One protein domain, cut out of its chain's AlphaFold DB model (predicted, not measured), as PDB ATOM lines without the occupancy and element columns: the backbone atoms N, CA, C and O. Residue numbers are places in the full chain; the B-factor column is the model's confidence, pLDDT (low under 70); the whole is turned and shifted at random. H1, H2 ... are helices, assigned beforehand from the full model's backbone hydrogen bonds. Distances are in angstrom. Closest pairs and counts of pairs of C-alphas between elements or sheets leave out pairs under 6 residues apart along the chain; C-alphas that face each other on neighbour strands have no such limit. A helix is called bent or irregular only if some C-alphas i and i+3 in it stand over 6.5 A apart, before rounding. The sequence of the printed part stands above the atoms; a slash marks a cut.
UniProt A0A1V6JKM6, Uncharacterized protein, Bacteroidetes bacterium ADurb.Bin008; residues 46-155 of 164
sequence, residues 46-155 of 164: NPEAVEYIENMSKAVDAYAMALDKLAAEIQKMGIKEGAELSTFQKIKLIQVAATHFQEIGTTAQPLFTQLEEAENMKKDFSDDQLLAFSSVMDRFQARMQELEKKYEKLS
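AT A GLANCE: This is residues 46 to 155 of the 164 residues of an uncharacterized protein of Bacteroidetes bacterium ADurb.Bin008 (UniProt A0A1V6JKM6). The longest helix, H2, bends and folds back along H1, while H3 runs along another side of H1, making a rod with short H4 after H3. The printed part has 110 residues with four named helices, H1 to H4 in order along the chain, which hold 91 of them, and no named strand; the class is all helix. The whole is loose, radius of gyration of the C-alphas 17.3 A, spanning 53 by 24 by 22 A.

IN THESE COORDINATES: H2, residues 87 to 120, assigned as one helix by its hydrogen bonds, is bent: C-alphas 99 and 102 are 7.3 A apart. Its arms are H2a, residues 87 to 99, 18.5 A, and H2b, residues 102 to 120, 26.0 A, irregular with C-alphas 107 and 110 7.0 A apart. H1, residues 47 to 75, 41.5 A, begins at C-alpha (245.726, 168.835, 323.716). H3 is residues 127 to 150, 34.6 A; H4, residues 152 to 155, 5.2 A, ends at C-alpha (212.620, 171.037, 301.846).

HOW THE PARTS SIT: H2a, with residues 93 to 97 alone, touches H1 in a hairpin, closest C-alphas Leu 93 and Ile 74, 6.8 A. H2b touches H1 at a steep tilt of 44 degrees, closest C-alphas Thr 107 and Tyr 63, 4.8 A, with residues 103 to 111 alone. H3 touches H1 the same way at a shallow tilt of 16 degrees, closest C-alphas Phe 140 and Val 60, 5.7 A. H4 is close to H1 but not clearly touching, closest C-alphas Leu 154 and Gln 75, 7.1 A. Every O i to N i+4 pair is within hydrogen-bond range in H1, H2a and H3, and 13 of 15 in H2b; H4 is too short for one.

THE WHOLE: The farthest C-alphas, Asn 46 and Ser 86, are 54.8 A apart. The printed part has no cut; the H1 to H2 link is long. The pLDDT is under 70 at residues 81 to 82, 121 to 123 and 154 to 155.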
ATOM      1  N   ASN A  46     247.828 172.233 321.607       95.38
ATOM      2  CA  ASN A  46     246.882 172.393 322.710       95.38
ATOM      3  C   ASN A  46     246.012 171.122 322.830       95.38
ATOM      4  O   ASN A  46     244.983 171.016 322.157       95.38
ATOM      5  N   PRO A  47     246.394 170.138 323.671       95.06
ATOM      6  CA  PRO A  47     245.726 168.835 323.716       95.06
ATOM      7  C   PRO A  47     244.251 168.920 324.126       95.06
ATOM      8  O   PRO A  47     243.449 168.127 323.643       95.06
ATOM      9  N   GLU A  48     243.881 169.894 324.961       93.50
ATOM     10  CA  GLU A  48     242.489 170.121 325.367       93.50
ATOM     11  C   GLU A  48     241.642 170.606 324.181       93.50
ATOM     12  O   GLU A  48     240.556 170.080 323.929       93.50
ATOM     13  N   ALA A  49     242.164 171.554 323.395       93.25
ATOM     14  CA  ALA A  49     241.490 172.034 322.192       93.25
ATOM     15  C   ALA A  49     241.368 170.936 321.123       93.25
ATOM     16  O   ALA A  49     240.321 170.813 320.485       93.25
ATOM     17  N   VAL A  50     242.406 170.110 320.943       95.62
ATOM     18  CA  VAL A  50     242.371 168.967 320.014       95.62
ATOM     19  C   VAL A  50     241.298 167.963 320.428       95.62
ATOM     20  O   VAL A  50     240.451 167.608 319.609       95.62
ATOM     21  N   GLU A  51     241.292 167.547 321.697       95.00
ATOM     22  CA  GLU A  51     240.304 166.600 322.221       95.00
ATOM     23  C   GLU A  51     238.875 167.137 322.066       95.00
ATOM     24  O   GLU A  51     237.982 166.418 321.604       95.00
ATOM     25  N   TYR A  52     238.668 168.416 322.388       92.94
ATOM     26  CA  TYR A  52     237.390 169.088 322.186       92.94
ATOM     27  C   TYR A  52     236.937 169.012 320.720       92.94
ATOM     28  O   TYR A  52     235.823 168.554 320.440       92.94
ATOM     29  N   ILE A  53     237.797 169.408 319.770       94.75
ATOM     30  CA  ILE A  53     237.449 169.416 318.342       94.75
ATOM     31  C   ILE A  53     237.132 168.003 317.857       94.75
ATOM     32  O   ILE A  53     236.152 167.814 317.134       94.75
ATOM     33  N   GLU A  54     237.912 166.999 318.251       95.06
ATOM     34  CA  GLU A  54     237.679 165.610 317.849       95.06
ATOM     35  C   GLU A  54     236.350 165.065 318.375       95.06
ATOM     36  O   GLU A  54     235.573 164.470 317.619       95.06
ATOM     37  N   ASN A  55     236.072 165.261 319.665       94.00
ATOM     38  CA  ASN A  55     234.866 164.742 320.302       94.00
ATOM     39  C   ASN A  55     233.613 165.425 319.758       94.00
ATOM     40  O   ASN A  55     232.648 164.753 319.380       94.00
ATOM     41  N   MET A  56     233.653 166.747 319.614       94.88
ATOM     42  CA  MET A  56     232.530 167.487 319.055       94.88
ATOM     43  C   MET A  56     232.355 167.231 317.557       94.88
ATOM     44  O   MET A  56     231.223 167.133 317.089       94.88
ATOM     45  N   SER A  57     233.433 167.003 316.803       94.56
ATOM     46  CA  SER A  57     233.336 166.597 315.393       94.56
ATOM     47  C   SER A  57     232.639 165.248 315.216       94.56
ATOM     48  O   SER A  57     231.852 165.083 314.280       94.56
ATOM     49  N   LYS A  58     232.882 164.293 316.126       93.88
ATOM     50  CA  LYS A  58     232.161 163.010 316.160       93.88
ATOM     51  C   LYS A  58     230.683 163.211 316.496       93.88
ATOM     52  O   LYS A  58     229.839 162.574 315.870       93.88
ATOM     53  N   ALA A  59     230.364 164.104 317.436       94.56
ATOM     54  CA  ALA A  59     228.980 164.433 317.776       94.56
ATOM     55  C   ALA A  59     228.233 165.069 316.590       94.56
ATOM     56  O   ALA A  59     227.130 164.636 316.260       94.56
ATOM     57  N   VAL A  60     228.865 166.023 315.892       95.31
ATOM     58  CA  VAL A  60     228.342 166.619 314.649       95.31
ATOM     59  C   VAL A  60     228.032 165.545 313.607       95.31
ATOM     60  O   VAL A  60     226.942 165.536 313.036       95.31
ATOM     61  N   ASP A  61     228.968 164.624 313.370       94.62
ATOM     62  CA  ASP A  61     228.773 163.553 312.393       94.62
ATOM     63  C   ASP A  61     227.652 162.598 312.803       94.62
ATOM     64  O   ASP A  61     226.803 162.269 311.977       94.62
ATOM     65  N   ALA A  62     227.606 162.182 314.070       94.88
ATOM     66  CA  ALA A  62     226.559 161.301 314.576       94.88
ATOM     67  C   ALA A  62     225.170 161.938 314.431       94.88
ATOM     68  O   ALA A  62     224.232 161.281 313.972       94.88
ATOM     69  N   TYR A  63     225.053 163.229 314.750       95.19
ATOM     70  CA  TYR A  63     223.815 163.981 314.580       95.19
ATOM     71  C   TYR A  63     223.405 164.085 313.106       95.19
ATOM     72  O   TYR A  63     222.267 163.774 312.752       95.19
ATOM     73  N   ALA A  64     224.343 164.437 312.223       94.69
ATOM     74  CA  ALA A  64     224.078 164.513 310.790       94.69
ATOM     75  C   ALA A  64     223.644 163.157 310.209       94.69
ATOM     76  O   ALA A  64     222.724 163.092 309.398       94.69
ATOM     77  N   MET A  65     224.253 162.058 310.659       95.00
ATOM     78  CA  MET A  65     223.868 160.705 310.256       95.00
ATOM     79  C   MET A  65     222.480 160.311 310.767       95.00
ATOM     80  O   MET A  65     221.735 159.660 310.036       95.00
ATOM     81  N   ALA A  66     222.104 160.697 311.988       94.88
ATOM     82  CA  ALA A  66     220.757 160.455 312.508       94.88
ATOM     83  C   ALA A  66     219.696 161.198 311.675       94.88
ATOM     84  O   ALA A  66     218.667 160.624 311.310       94.88
ATOM     85  N   LEU A  67     219.981 162.447 311.293       94.25
ATOM     86  CA  LEU A  67     219.130 163.210 310.377       94.25
ATOM     87  C   LEU A  67     219.078 162.588 308.973       94.25
ATOM     88  O   LEU A  67     218.000 162.539 308.380       94.25
ATOM     89  N   ASP A  68     220.199 162.063 308.461       94.31
ATOM     90  CA  ASP A  68     220.248 161.365 307.168       94.31
ATOM     91  C   ASP A  68     219.294 160.166 307.138       94.31
ATOM     92  O   ASP A  68     218.542 159.993 306.180       94.31
ATOM     93  N   LYS A  69     219.279 159.361 308.208       93.69
ATOM     94  CA  LYS A  69     218.388 158.197 308.335       93.69
ATOM     95  C   LYS A  69     216.915 158.599 308.323       93.69
ATOM     96  O   LYS A  69     216.128 158.020 307.572       93.69
ATOM     97  N   LEU A  70     216.553 159.611 309.116       92.62
ATOM     98  CA  LEU A  70     215.191 160.138 309.153       92.62
ATOM     99  C   LEU A  70     214.759 160.638 307.768       92.62
ATOM    100  O   LEU A  70     213.700 160.260 307.262       92.62
ATOM    101  N   ALA A  71     215.589 161.469 307.138       90.38
ATOM    102  CA  ALA A  71     215.285 162.061 305.843       90.38
ATOM    103  C   ALA A  71     215.180 161.005 304.727       90.38
ATOM    104  O   ALA A  71     214.267 161.082 303.900       90.38
ATOM    105  N   ALA A  72     216.031 159.974 304.739       90.56
ATOM    106  CA  ALA A  72     215.949 158.848 303.810       90.56
ATOM    107  C   ALA A  72     214.611 158.093 303.928       90.56
ATOM    108  O   ALA A  72     213.970 157.793 302.915       90.56
ATOM    109  N   GLU A  73     214.143 157.824 305.151       90.75
ATOM    110  CA  GLU A  73     212.850 157.163 305.360       90.75
ATOM    111  C   GLU A  73     211.667 158.025 304.905       90.75
ATOM    112  O   GLU A  73     210.732 157.506 304.285       90.75
ATOM    113  N   ILE A  74     211.723 159.339 305.146       88.44
ATOM    114  CA  ILE A  74     210.717 160.289 304.647       88.44
ATOM    115  C   ILE A  74     210.721 160.312 303.115       88.44
ATOM    116  O   ILE A  74     209.661 160.230 302.493       88.44
ATOM    117  N   GLN A  75     211.895 160.335 302.480       86.12
ATOM    118  CA  GLN A  75     212.018 160.320 301.020       86.12
ATOM    119  C   GLN A  75     211.368 159.072 300.400       86.12
ATOM    120  O   GLN A  75     210.660 159.165 299.393       86.12
ATOM    121  N   LYS A  76     211.516 157.906 301.040       87.75
ATOM    122  CA  LYS A  76     210.871 156.645 300.618       87.75
ATOM    123  C   LYS A  76     209.347 156.658 300.707       87.75
ATOM    124  O   LYS A  76     208.695 155.772 300.153       87.75
ATOM    125  N   MET A  77     208.749 157.627 301.399       86.88
ATOM    126  CA  MET A  77     207.295 157.789 301.414       86.88
ATOM    127  C   MET A  77     206.746 158.310 300.081       86.88
ATOM    128  O   MET A  77     205.530 158.261 299.888       86.88
ATOM    129  N   GLY A  78     207.608 158.775 299.164       81.31
ATOM    130  CA  GLY A  78     207.203 159.229 297.833       81.31
ATOM    131  C   GLY A  78     206.294 160.457 297.876       81.31
ATOM    132  O   GLY A  78     205.407 160.596 297.033       81.31
ATOM    133  N   ILE A  79     206.471 161.307 298.892       80.31
ATOM    134  CA  ILE A  79     205.726 162.558 299.029       80.31
ATOM    135  C   ILE A  79     206.086 163.447 297.839       80.31
ATOM    136  O   ILE A  79     207.262 163.669 297.553       80.31
ATOM    137  N   LYS A  80     205.062 163.912 297.124       73.56
ATOM    138  CA  LYS A  80     205.233 164.833 296.004       73.56
ATOM    139  C   LYS A  80     205.260 166.262 296.526       73.56
ATOM    140  O   LYS A  80     204.473 166.616 297.399       73.56
ATOM    141  N   GLU A  81     206.142 167.064 295.952       68.75
ATOM    142  CA  GLU A  81     206.194 168.507 296.167       68.75
ATOM    143  C   GLU A  81     204.826 169.151 295.889       68.75
ATOM    144  O   GLU A  81     204.163 168.797 294.911       68.75
ATOM    145  N   GLY A  82     204.384 170.035 296.788       64.75
ATOM    146  CA  GLY A  82     203.109 170.756 296.682       64.75
ATOM    147  C   GLY A  82     201.837 169.908 296.817       64.75
ATOM    148  O   GLY A  82     200.740 170.416 296.594       64.75
ATOM    149  N   ALA A  83     201.946 168.619 297.153       73.12
ATOM    150  CA  ALA A  83     200.786 167.764 297.381       73.12
ATOM    151  C   ALA A  83     200.421 167.713 298.869       73.12
ATOM    152  O   ALA A  83     201.276 167.437 299.713       73.12
ATOM    153  N   GLU A  84     199.134 167.875 299.184       80.06
ATOM    154  CA  GLU A  84     198.655 167.627 300.542       80.06
ATOM    155  C   GLU A  84     198.889 166.156 300.922       80.06
ATOM    156  O   GLU A  84     198.558 165.225 300.177       80.06
ATOM    157  N   LEU A  85     199.455 165.931 302.107       83.69
ATOM    158  CA  LEU A  85     199.624 164.588 302.643       83.69
ATOM    159  C   LEU A  85     198.262 163.961 302.955       83.69
ATOM    160  O   LEU A  85     197.469 164.500 303.729       83.69
ATOM    161  N   SER A  86     198.030 162.748 302.457       86.50
ATOM    162  CA  SER A  86     196.901 161.937 302.920       86.50
ATOM    163  C   SER A  86     197.014 161.632 304.419       86.50
ATOM    164  O   SER A  86     198.112 161.588 304.980       86.50
ATOM    165  N   THR A  87     195.893 161.324 305.076       89.62
ATOM    166  CA  THR A  87     195.873 160.915 306.494       89.62
ATOM    167  C   THR A  87     196.854 159.777 306.788       89.62
ATOM    168  O   THR A  87     197.571 159.816 307.784       89.62
ATOM    169  N   PHE A  88     196.958 158.788 305.894       89.69
ATOM    170  CA  PHE A  88     197.910 157.685 306.055       89.69
ATOM    171  C   PHE A  88     199.370 158.128 305.919       89.69
ATOM    172  O   PHE A  88     200.222 157.629 306.654       89.69
ATOM    173  N   GLN A  89     199.675 159.077 305.027       87.38
ATOM    174  CA  GLN A  89     201.018 159.659 304.936       87.38
ATOM    175  C   GLN A  89     201.352 160.489 306.178       87.38
ATOM    176  O   GLN A  89     202.453 160.343 306.697       87.38
ATOM    177  N   LYS A  90     200.403 161.273 306.710       88.06
ATOM    178  CA  LYS A  90     200.565 162.013 307.978       88.06
ATOM    179  C   LYS A  90     200.870 161.053 309.142       88.06
ATOM    180  O   LYS A  90     201.849 161.245 309.855       88.06
ATOM    181  N   ILE A  91     200.111 159.960 309.278       89.94
ATOM    182  CA  ILE A  91     200.355 158.922 310.301       89.94
ATOM    183  C   ILE A  91     201.733 158.274 310.121       89.94
ATOM    184  O   ILE A  91     202.471 158.108 311.091       89.94
ATOM    185  N   LYS A  92     202.100 157.909 308.887       89.06
ATOM    186  CA  LYS A  92     203.398 157.286 308.607       89.06
ATOM    187  C   LYS A  92     204.559 158.236 308.909       89.06
ATOM    188  O   LYS A  92     205.551 157.785 309.467       89.06
ATOM    189  N   LEU A  93     204.419 159.527 308.604       89.81
ATOM    190  CA  LEU A  93     205.416 160.545 308.935       89.81
ATOM    191  C   LEU A  93     205.644 160.618 310.449       89.81
ATOM    192  O   LEU A  93     206.785 160.564 310.893       89.81
ATOM    193  N   ILE A  94     204.563 160.654 311.236       90.12
ATOM    194  CA  ILE A  94     204.637 160.648 312.706       90.12
ATOM    195  C   ILE A  94     205.344 159.386 313.210       90.12
ATOM    196  O   ILE A  94     206.211 159.469 314.075       90.12
ATOM    197  N   GLN A  95     205.016 158.215 312.660       90.31
ATOM    198  CA  GLN A  95     205.659 156.954 313.049       90.31
ATOM    199  C   GLN A  95     207.157 156.934 312.736       90.31
ATOM    200  O   GLN A  95     207.947 156.453 313.549       90.31
ATOM    201  N   VAL A  96     207.547 157.440 311.564       90.62
ATOM    202  CA  VAL A  96     208.953 157.548 311.161       90.62
ATOM    203  C   VAL A  96     209.680 158.508 312.105       90.62
ATOM    204  O   VAL A  96     210.668 158.117 312.718       90.62
ATOM    205  N   ALA A  97     209.139 159.707 312.332       89.81
ATOM    206  CA  ALA A  97     209.717 160.675 313.261       89.81
ATOM    207  C   ALA A  97     209.881 160.095 314.677       89.81
ATOM    208  O   ALA A  97     210.955 160.201 315.263       89.81
ATOM    209  N   ALA A  98     208.859 159.410 315.200       89.19
ATOM    210  CA  ALA A  98     208.909 158.776 316.516       89.19
ATOM    211  C   ALA A  98     209.982 157.678 316.613       89.19
ATOM    212  O   ALA A  98     210.602 157.522 317.662       89.19
ATOM    213  N   THR A  99     210.226 156.939 315.526       92.56
ATOM    214  CA  THR A  99     211.253 155.882 315.485       92.56
ATOM    215  C   THR A  99     212.665 156.463 315.588       92.56
ATOM    216  O   THR A  99     213.527 155.865 316.225       92.56
ATOM    217  N   HIS A 100     212.890 157.647 315.009       91.81
ATOM    218  CA  HIS A 100     214.201 158.311 314.991       91.81
ATOM    219  C   HIS A 100     214.406 159.312 316.133       91.81
ATOM    220  O   HIS A 100     215.537 159.716 316.396       91.81
ATOM    221  N   PHE A 101     213.338 159.700 316.838       90.56
ATOM    222  CA  PHE A 101     213.363 160.760 317.850       90.56
ATOM    223  C   PHE A 101     214.442 160.553 318.918       90.56
ATOM    224  O   PHE A 101     215.204 161.472 319.212       90.56
ATOM    225  N   GLN A 102     214.541 159.342 319.473       92.19
ATOM    226  CA  GLN A 102     215.521 159.044 320.516       92.19
ATOM    227  C   GLN A 102     216.963 159.144 320.002       92.19
ATOM    228  O   GLN A 102     217.819 159.690 320.698       92.19
ATOM    229  N   GLU A 103     217.240 158.634 318.800       92.62
ATOM    230  CA  GLU A 103     218.582 158.680 318.209       92.62
ATOM    231  C   GLU A 103     218.995 160.126 317.911       92.62
ATOM    232  O   GLU A 103     220.089 160.549 318.286       92.62
ATOM    233  N   ILE A 104     218.094 160.915 317.321       93.69
ATOM    234  CA  ILE A 104     218.317 162.340 317.052       93.69
ATOM    235  C   ILE A 104     218.554 163.099 318.358       93.69
ATOM    236  O   ILE A 104     219.536 163.822 318.467       93.69
ATOM    237  N   GLY A 105     217.703 162.909 319.371       91.38
ATOM    238  CA  GLY A 105     217.865 163.575 320.665       91.38
ATOM    239  C   GLY A 105     219.195 163.229 321.336       91.38
ATOM    240  O   GLY A 105     219.919 164.116 321.780       91.38
ATOM    241  N   THR A 106     219.565 161.946 321.338       93.44
ATOM    242  CA  THR A 106     220.815 161.476 321.961       93.44
ATOM    243  C   THR A 106     222.049 162.018 321.241       93.44
ATOM    244  O   THR A 106     223.011 162.425 321.886       93.44
ATOM    245  N   THR A 107     222.031 162.045 319.907       93.56
ATOM    246  CA  THR A 107     223.163 162.538 319.104       93.56
ATOM    247  C   THR A 107     223.265 164.063 319.095       93.56
ATOM    248  O   THR A 107     224.366 164.593 318.972       93.56
ATOM    249  N   ALA A 108     222.149 164.773 319.283       91.38
ATOM    250  CA  ALA A 108     222.129 166.229 319.387       91.38
ATOM    251  C   ALA A 108     222.556 166.750 320.768       91.38
ATOM    252  O   ALA A 108     223.046 167.874 320.867       91.38
ATOM    253  N   GLN A 109     222.371 165.950 321.825       93.69
ATOM    254  CA  GLN A 109     222.597 166.360 323.213       93.69
ATOM    255  C   GLN A 109     223.962 167.039 323.439       93.69
ATOM    256  O   GLN A 109     223.959 168.135 323.997       93.69
ATOM    257  N   PRO A 110     225.109 166.488 322.986       90.88
ATOM    258  CA  PRO A 110     226.407 167.121 323.230       90.88
ATOM    259  C   PRO A 110     226.524 168.499 322.569       90.88
ATOM    260  O   PRO A 110     227.084 169.421 323.153       90.88
ATOM    261  N   LEU A 111     225.957 168.661 321.367       89.00
ATOM    262  CA  LEU A 111     225.977 169.930 320.635       89.00
ATOM    263  C   LEU A 111     225.153 170.994 321.354       89.00
ATOM    264  O   LEU A 111     225.620 172.115 321.527       89.00
ATOM    265  N   PHE A 112     223.941 170.650 321.790       87.00
ATOM    266  CA  PHE A 112     223.067 171.616 322.449       87.00
ATOM    267  C   PHE A 112     223.528 171.974 323.857       87.00
ATOM    268  O   PHE A 112     223.473 173.149 324.205       87.00
ATOM    269  N   THR A 113     224.048 171.013 324.625       88.50
ATOM    270  CA  THR A 113     224.676 171.310 325.920       88.50
ATOM    271  C   THR A 113     225.849 172.274 325.740       88.50
ATOM    272  O   THR A 113     225.917 173.278 326.440       88.50
ATOM    273  N   GLN A 114     226.704 172.058 324.737       83.88
ATOM    274  CA  GLN A 114     227.826 172.959 324.479       83.88
ATOM    275  C   GLN A 114     227.386 174.358 324.025       83.88
ATOM    276  O   GLN A 114     227.983 175.357 324.423       83.88
ATOM    277  N   LEU A 115     226.356 174.450 323.179       84.38
ATOM    278  CA  LEU A 115     225.805 175.736 322.744       84.38
ATOM    279  C   LEU A 115     225.194 176.508 323.919       84.38
ATOM    280  O   LEU A 115     225.405 177.713 324.029       84.38
ATOM    281  N   GLU A 116     224.488 175.817 324.812       85.81
ATOM    282  CA  GLU A 116     223.942 176.402 326.035       85.81
ATOM    283  C   GLU A 116     225.058 176.896 326.969       85.81
ATOM    284  O   GLU A 116     225.008 178.028 327.453       85.81
ATOM    285  N   GLU A 117     226.107 176.099 327.177       82.38
ATOM    286  CA  GLU A 117     227.284 176.503 327.952       82.38
ATOM    287  C   GLU A 117     227.975 177.726 327.334       82.38
ATOM    288  O   GLU A 117     228.253 178.699 328.037       82.38
ATOM    289  N   ALA A 118     228.165 177.740 326.012       79.31
ATOM    290  CA  ALA A 118     228.735 178.878 325.296       79.31
ATOM    291  C   ALA A 118     227.885 180.149 325.432       79.31
ATOM    292  O   ALA A 118     228.418 181.248 325.620       79.31
ATOM    293  N   GLU A 119     226.558 180.019 325.390       79.94
ATOM    294  CA  GLU A 119     225.655 181.143 325.614       79.94
ATOM    295  C   GLU A 119     225.676 181.656 327.057       79.94
ATOM    296  O   GLU A 119     225.523 182.863 327.277       79.94
ATOM    297  N   ASN A 120     225.881 180.772 328.031       76.50
ATOM    298  CA  ASN A 120     225.960 181.126 329.446       76.50
ATOM    299  C   ASN A 120     227.323 181.731 329.823       76.50
ATOM    300  O   ASN A 120     227.397 182.580 330.710       76.50
ATOM    301  N   MET A 121     228.384 181.370 329.100       68.44
ATOM    302  CA  MET A 121     229.762 181.827 329.316       68.44
ATOM    303  C   MET A 121     230.163 183.038 328.460       68.44
ATOM    304  O   MET A 121     231.353 183.318 328.355       68.44
ATOM    305  N   LYS A 122     229.190 183.758 327.867       58.53
ATOM    306  CA  LYS A 122     229.274 184.825 326.830       58.53
ATOM    307  C   LYS A 122     230.418 185.867 326.890       58.53
ATOM    308  O   LYS A 122     230.457 186.731 326.014       58.53
ATOM    309  N   LYS A 123     231.314 185.865 327.882       58.28
ATOM    310  CA  LYS A 123     232.422 186.818 328.043       58.28
ATOM    311  C   LYS A 123     233.792 186.240 328.442       58.28
ATOM    312  O   LYS A 123     234.728 187.030 328.453       58.28
ATOM    313  N   ASP A 124     233.942 184.935 328.692       75.00
ATOM    314  CA  ASP A 124     235.164 184.408 329.341       75.00
ATOM    315  C   ASP A 124     235.974 183.395 328.507       75.00
ATOM    316  O   ASP A 124     236.852 182.720 329.041       75.00
ATOM    317  N   PHE A 125     235.720 183.280 327.200       82.19
ATOM    318  CA  PHE A 125     236.496 182.375 326.348       82.19
ATOM    319  C   PHE A 125     237.859 182.958 325.965       82.19
ATOM    320  O   PHE A 125     237.958 184.119 325.565       82.19
ATOM    321  N   SER A 126     238.900 182.125 326.030       88.88
ATOM    322  CA  SER A 126     240.192 182.428 325.414       88.88
ATOM    323  C   SER A 126     240.109 182.364 323.884       88.88
ATOM    324  O   SER A 126     239.205 181.739 323.322       88.88
ATOM    325  N   ASP A 127     241.081 182.969 323.198       90.31
ATOM    326  CA  ASP A 127     241.165 182.918 321.731       90.31
ATOM    327  C   ASP A 127     241.239 181.469 321.212       90.31
ATOM    328  O   ASP A 127     240.569 181.129 320.236       90.31
ATOM    329  N   ASP A 128     241.970 180.592 321.908       92.00
ATOM    330  CA  ASP A 128     242.061 179.165 321.582       92.00
ATOM    331  C   ASP A 128     240.701 178.463 321.703       92.00
ATOM    332  O   ASP A 128     240.321 177.683 320.827       92.00
ATOM    333  N   GLN A 129     239.944 178.757 322.767       89.50
ATOM    334  CA  GLN A 129     238.611 178.188 322.981       89.50
ATOM    335  C   GLN A 129     237.620 178.666 321.916       89.50
ATOM    336  O   GLN A 129     236.849 177.864 321.387       89.50
ATOM    337  N   LEU A 130     237.668 179.951 321.552       89.62
ATOM    338  CA  LEU A 130     236.850 180.502 320.468       89.62
ATOM    339  C   LEU A 130     237.200 179.869 319.121       89.62
ATOM    340  O   LEU A 130     236.299 179.532 318.352       89.62
ATOM    341  N   LEU A 131     238.489 179.671 318.841       92.94
ATOM    342  CA  LEU A 131     238.945 179.047 317.602       92.94
ATOM    343  C   LEU A 131     238.523 177.573 317.524       92.94
ATOM    344  O   LEU A 131     238.029 177.131 316.484       92.94
ATOM    345  N   ALA A 132     238.652 176.831 318.624       92.81
ATOM    346  CA  ALA A 132     238.214 175.442 318.707       92.81
ATOM    347  C   ALA A 132     236.694 175.322 318.510       92.81
ATOM    348  O   ALA A 132     236.223 174.512 317.707       92.81
ATOM    349  N   PHE A 133     235.921 176.181 319.184       91.44
ATOM    350  CA  PHE A 133     234.470 176.259 319.026       91.44
ATOM    351  C   PHE A 133     234.065 176.601 317.584       91.44
ATOM    352  O   PHE A 133     233.234 175.903 317.003       91.44
ATOM    353  N   SER A 134     234.692 177.613 316.975       90.88
ATOM    354  CA  SER A 134     234.424 178.001 315.584       90.88
ATOM    355  C   SER A 134     234.686 176.848 314.616       90.88
ATOM    356  O   SER A 134     233.845 176.567 313.768       90.88
ATOM    357  N   SER A 135     235.795 176.120 314.788       93.00
ATOM    358  CA  SER A 135     236.141 174.973 313.939       93.00
ATOM    359  C   SER A 135     235.065 173.879 313.962       93.00
ATOM    360  O   SER A 135     234.773 173.257 312.938       93.00
ATOM    361  N   VAL A 136     234.453 173.640 315.124       93.88
ATOM    362  CA  VAL A 136     233.337 172.692 315.270       93.88
ATOM    363  C   VAL A 136     232.069 173.228 314.602       93.88
ATOM    364  O   VAL A 136     231.376 172.474 313.914       93.88
ATOM    365  N   MET A 137     231.765 174.517 314.767       91.44
ATOM    366  CA  MET A 137     230.574 175.136 314.174       91.44
ATOM    367  C   MET A 137     230.635 175.200 312.647       91.44
ATOM    368  O   MET A 137     229.626 174.936 311.988       91.44
ATOM    369  N   ASP A 138     231.812 175.448 312.076       92.31
ATOM    370  CA  ASP A 138     232.029 175.404 310.628       92.31
ATOM    371  C   ASP A 138     231.750 174.000 310.075       92.31
ATOM    372  O   ASP A 138     231.058 173.833 309.066       92.31
ATOM    373  N   ARG A 139     232.210 172.960 310.785       93.19
ATOM    374  CA  ARG A 139     231.899 171.565 310.443       93.19
ATOM    375  C   ARG A 139     230.404 171.276 310.549       93.19
ATOM    376  O   ARG A 139     229.841 170.645 309.654       93.19
ATOM    377  N   PHE A 140     229.759 171.715 311.630       93.44
ATOM    378  CA  PHE A 140     228.316 171.557 311.809       93.44
ATOM    379  C   PHE A 140     227.549 172.167 310.634       93.44
ATOM    380  O   PHE A 140     226.710 171.498 310.026       93.44
ATOM    381  N   GLN A 141     227.892 173.398 310.253       92.69
ATOM    382  CA  GLN A 141     227.286 174.067 309.111       92.69
ATOM    383  C   GLN A 141     227.518 173.296 307.807       92.69
ATOM    384  O   GLN A 141     226.564 173.091 307.053       92.69
ATOM    385  N   ALA A 142     228.743 172.826 307.555       93.12
ATOM    386  CA  ALA A 142     229.053 172.030 306.369       93.12
ATOM    387  C   ALA A 142     228.178 170.766 306.291       93.12
ATOM    388  O   ALA A 142     227.601 170.474 305.244       93.12
ATOM    389  N   ARG A 143     227.985 170.062 307.412       92.44
ATOM    390  CA  ARG A 143     227.102 168.887 307.470       92.44
ATOM    391  C   ARG A 143     225.638 169.209 307.221       92.44
ATOM    392  O   ARG A 143     224.966 168.457 306.514       92.44
ATOM    393  N   MET A 144     225.132 170.305 307.779       92.62
ATOM    394  CA  MET A 144     223.746 170.713 307.534       92.62
ATOM    395  C   MET A 144     223.529 171.083 306.062       92.62
ATOM    396  O   MET A 144     222.510 170.710 305.488       92.62
ATOM    397  N   GLN A 145     224.515 171.717 305.420       91.75
ATOM    398  CA  GLN A 145     224.481 172.006 303.984       91.75
ATOM    399  C   GLN A 145     224.532 170.734 303.123       91.75
ATOM    400  O   GLN A 145     223.829 170.647 302.115       91.75
ATOM    401  N   GLU A 146     225.327 169.726 303.505       92.31
ATOM    402  CA  GLU A 146     225.329 168.421 302.829       92.31
ATOM    403  C   GLU A 146     223.953 167.741 302.905       92.31
ATOM    404  O   GLU A 146     223.468 167.225 301.893       92.31
ATOM    405  N   LEU A 147     223.308 167.768 304.078       90.94
ATOM    406  CA  LEU A 147     221.954 167.233 304.268       90.94
ATOM    407  C   LEU A 147     220.923 167.986 303.427       90.94
ATOM    408  O   LEU A 147     220.149 167.354 302.707       90.94
ATOM    409  N   GLU A 148     220.931 169.318 303.489       88.06
ATOM    410  CA  GLU A 148     220.015 170.175 302.735       88.06
ATOM    411  C   GLU A 148     220.134 169.905 301.236       88.06
ATOM    412  O   GLU A 148     219.145 169.601 300.577       88.06
ATOM    413  N   LYS A 149     221.361 169.886 300.705       90.00
ATOM    414  CA  LYS A 149     221.606 169.585 299.292       90.00
ATOM    415  C   LYS A 149     221.142 168.182 298.906       90.00
ATOM    416  O   LYS A 149     220.611 167.976 297.816       90.00
ATOM    417  N   LYS A 150     221.354 167.190 299.774       89.62
ATOM    418  CA  LYS A 150     220.936 165.810 299.499       89.62
ATOM    419  C   LYS A 150     219.410 165.662 299.476       89.62
ATOM    420  O   LYS A 150     218.883 164.890 298.669       89.62
ATOM    421  N   TYR A 151     218.711 166.397 300.336       87.25
ATOM    422  CA  TYR A 151     217.264 166.306 300.528       87.25
ATOM    423  C   TYR A 151     216.501 167.562 300.089       87.25
ATOM    424  O   TYR A 151     215.375 167.767 300.524       87.25
ATOM    425  N   GLU A 152     217.049 168.348 299.165       83.50
ATOM    426  CA  GLU A 152     216.467 169.611 298.668       83.50
ATOM    427  C   GLU A 152     215.026 169.445 298.142       83.50
ATOM    428  O   GLU A 152     214.161 170.305 298.272       83.50
ATOM    429  N   LYS A 153     214.707 168.268 297.597       72.31
ATOM    430  CA  LYS A 153     213.343 167.950 297.142       72.31
ATOM    431  C   LYS A 153     212.342 167.771 298.287       72.31
ATOM    432  O   LYS A 153     211.141 167.864 298.056       72.31
ATOM    433  N   LEU A 154     212.818 167.460 299.495       69.25
ATOM    434  CA  LEU A 154     211.988 167.399 300.695       69.25
ATOM    435  C   LEU A 154     211.756 168.787 301.300       69.25
ATOM    436  O   LEU A 154     210.654 169.044 301.777       69.25
ATOM    437  N   SER A 155     212.746 169.688 301.266       56.34
ATOM    438  CA  SER A 155     212.620 171.037 301.846       56.34
ATOM    439  C   SER A 155     211.557 171.890 301.150       56.34
ATOM    440  O   SER A 155     210.851 172.643 301.816       56.34
TER     441      SER A 155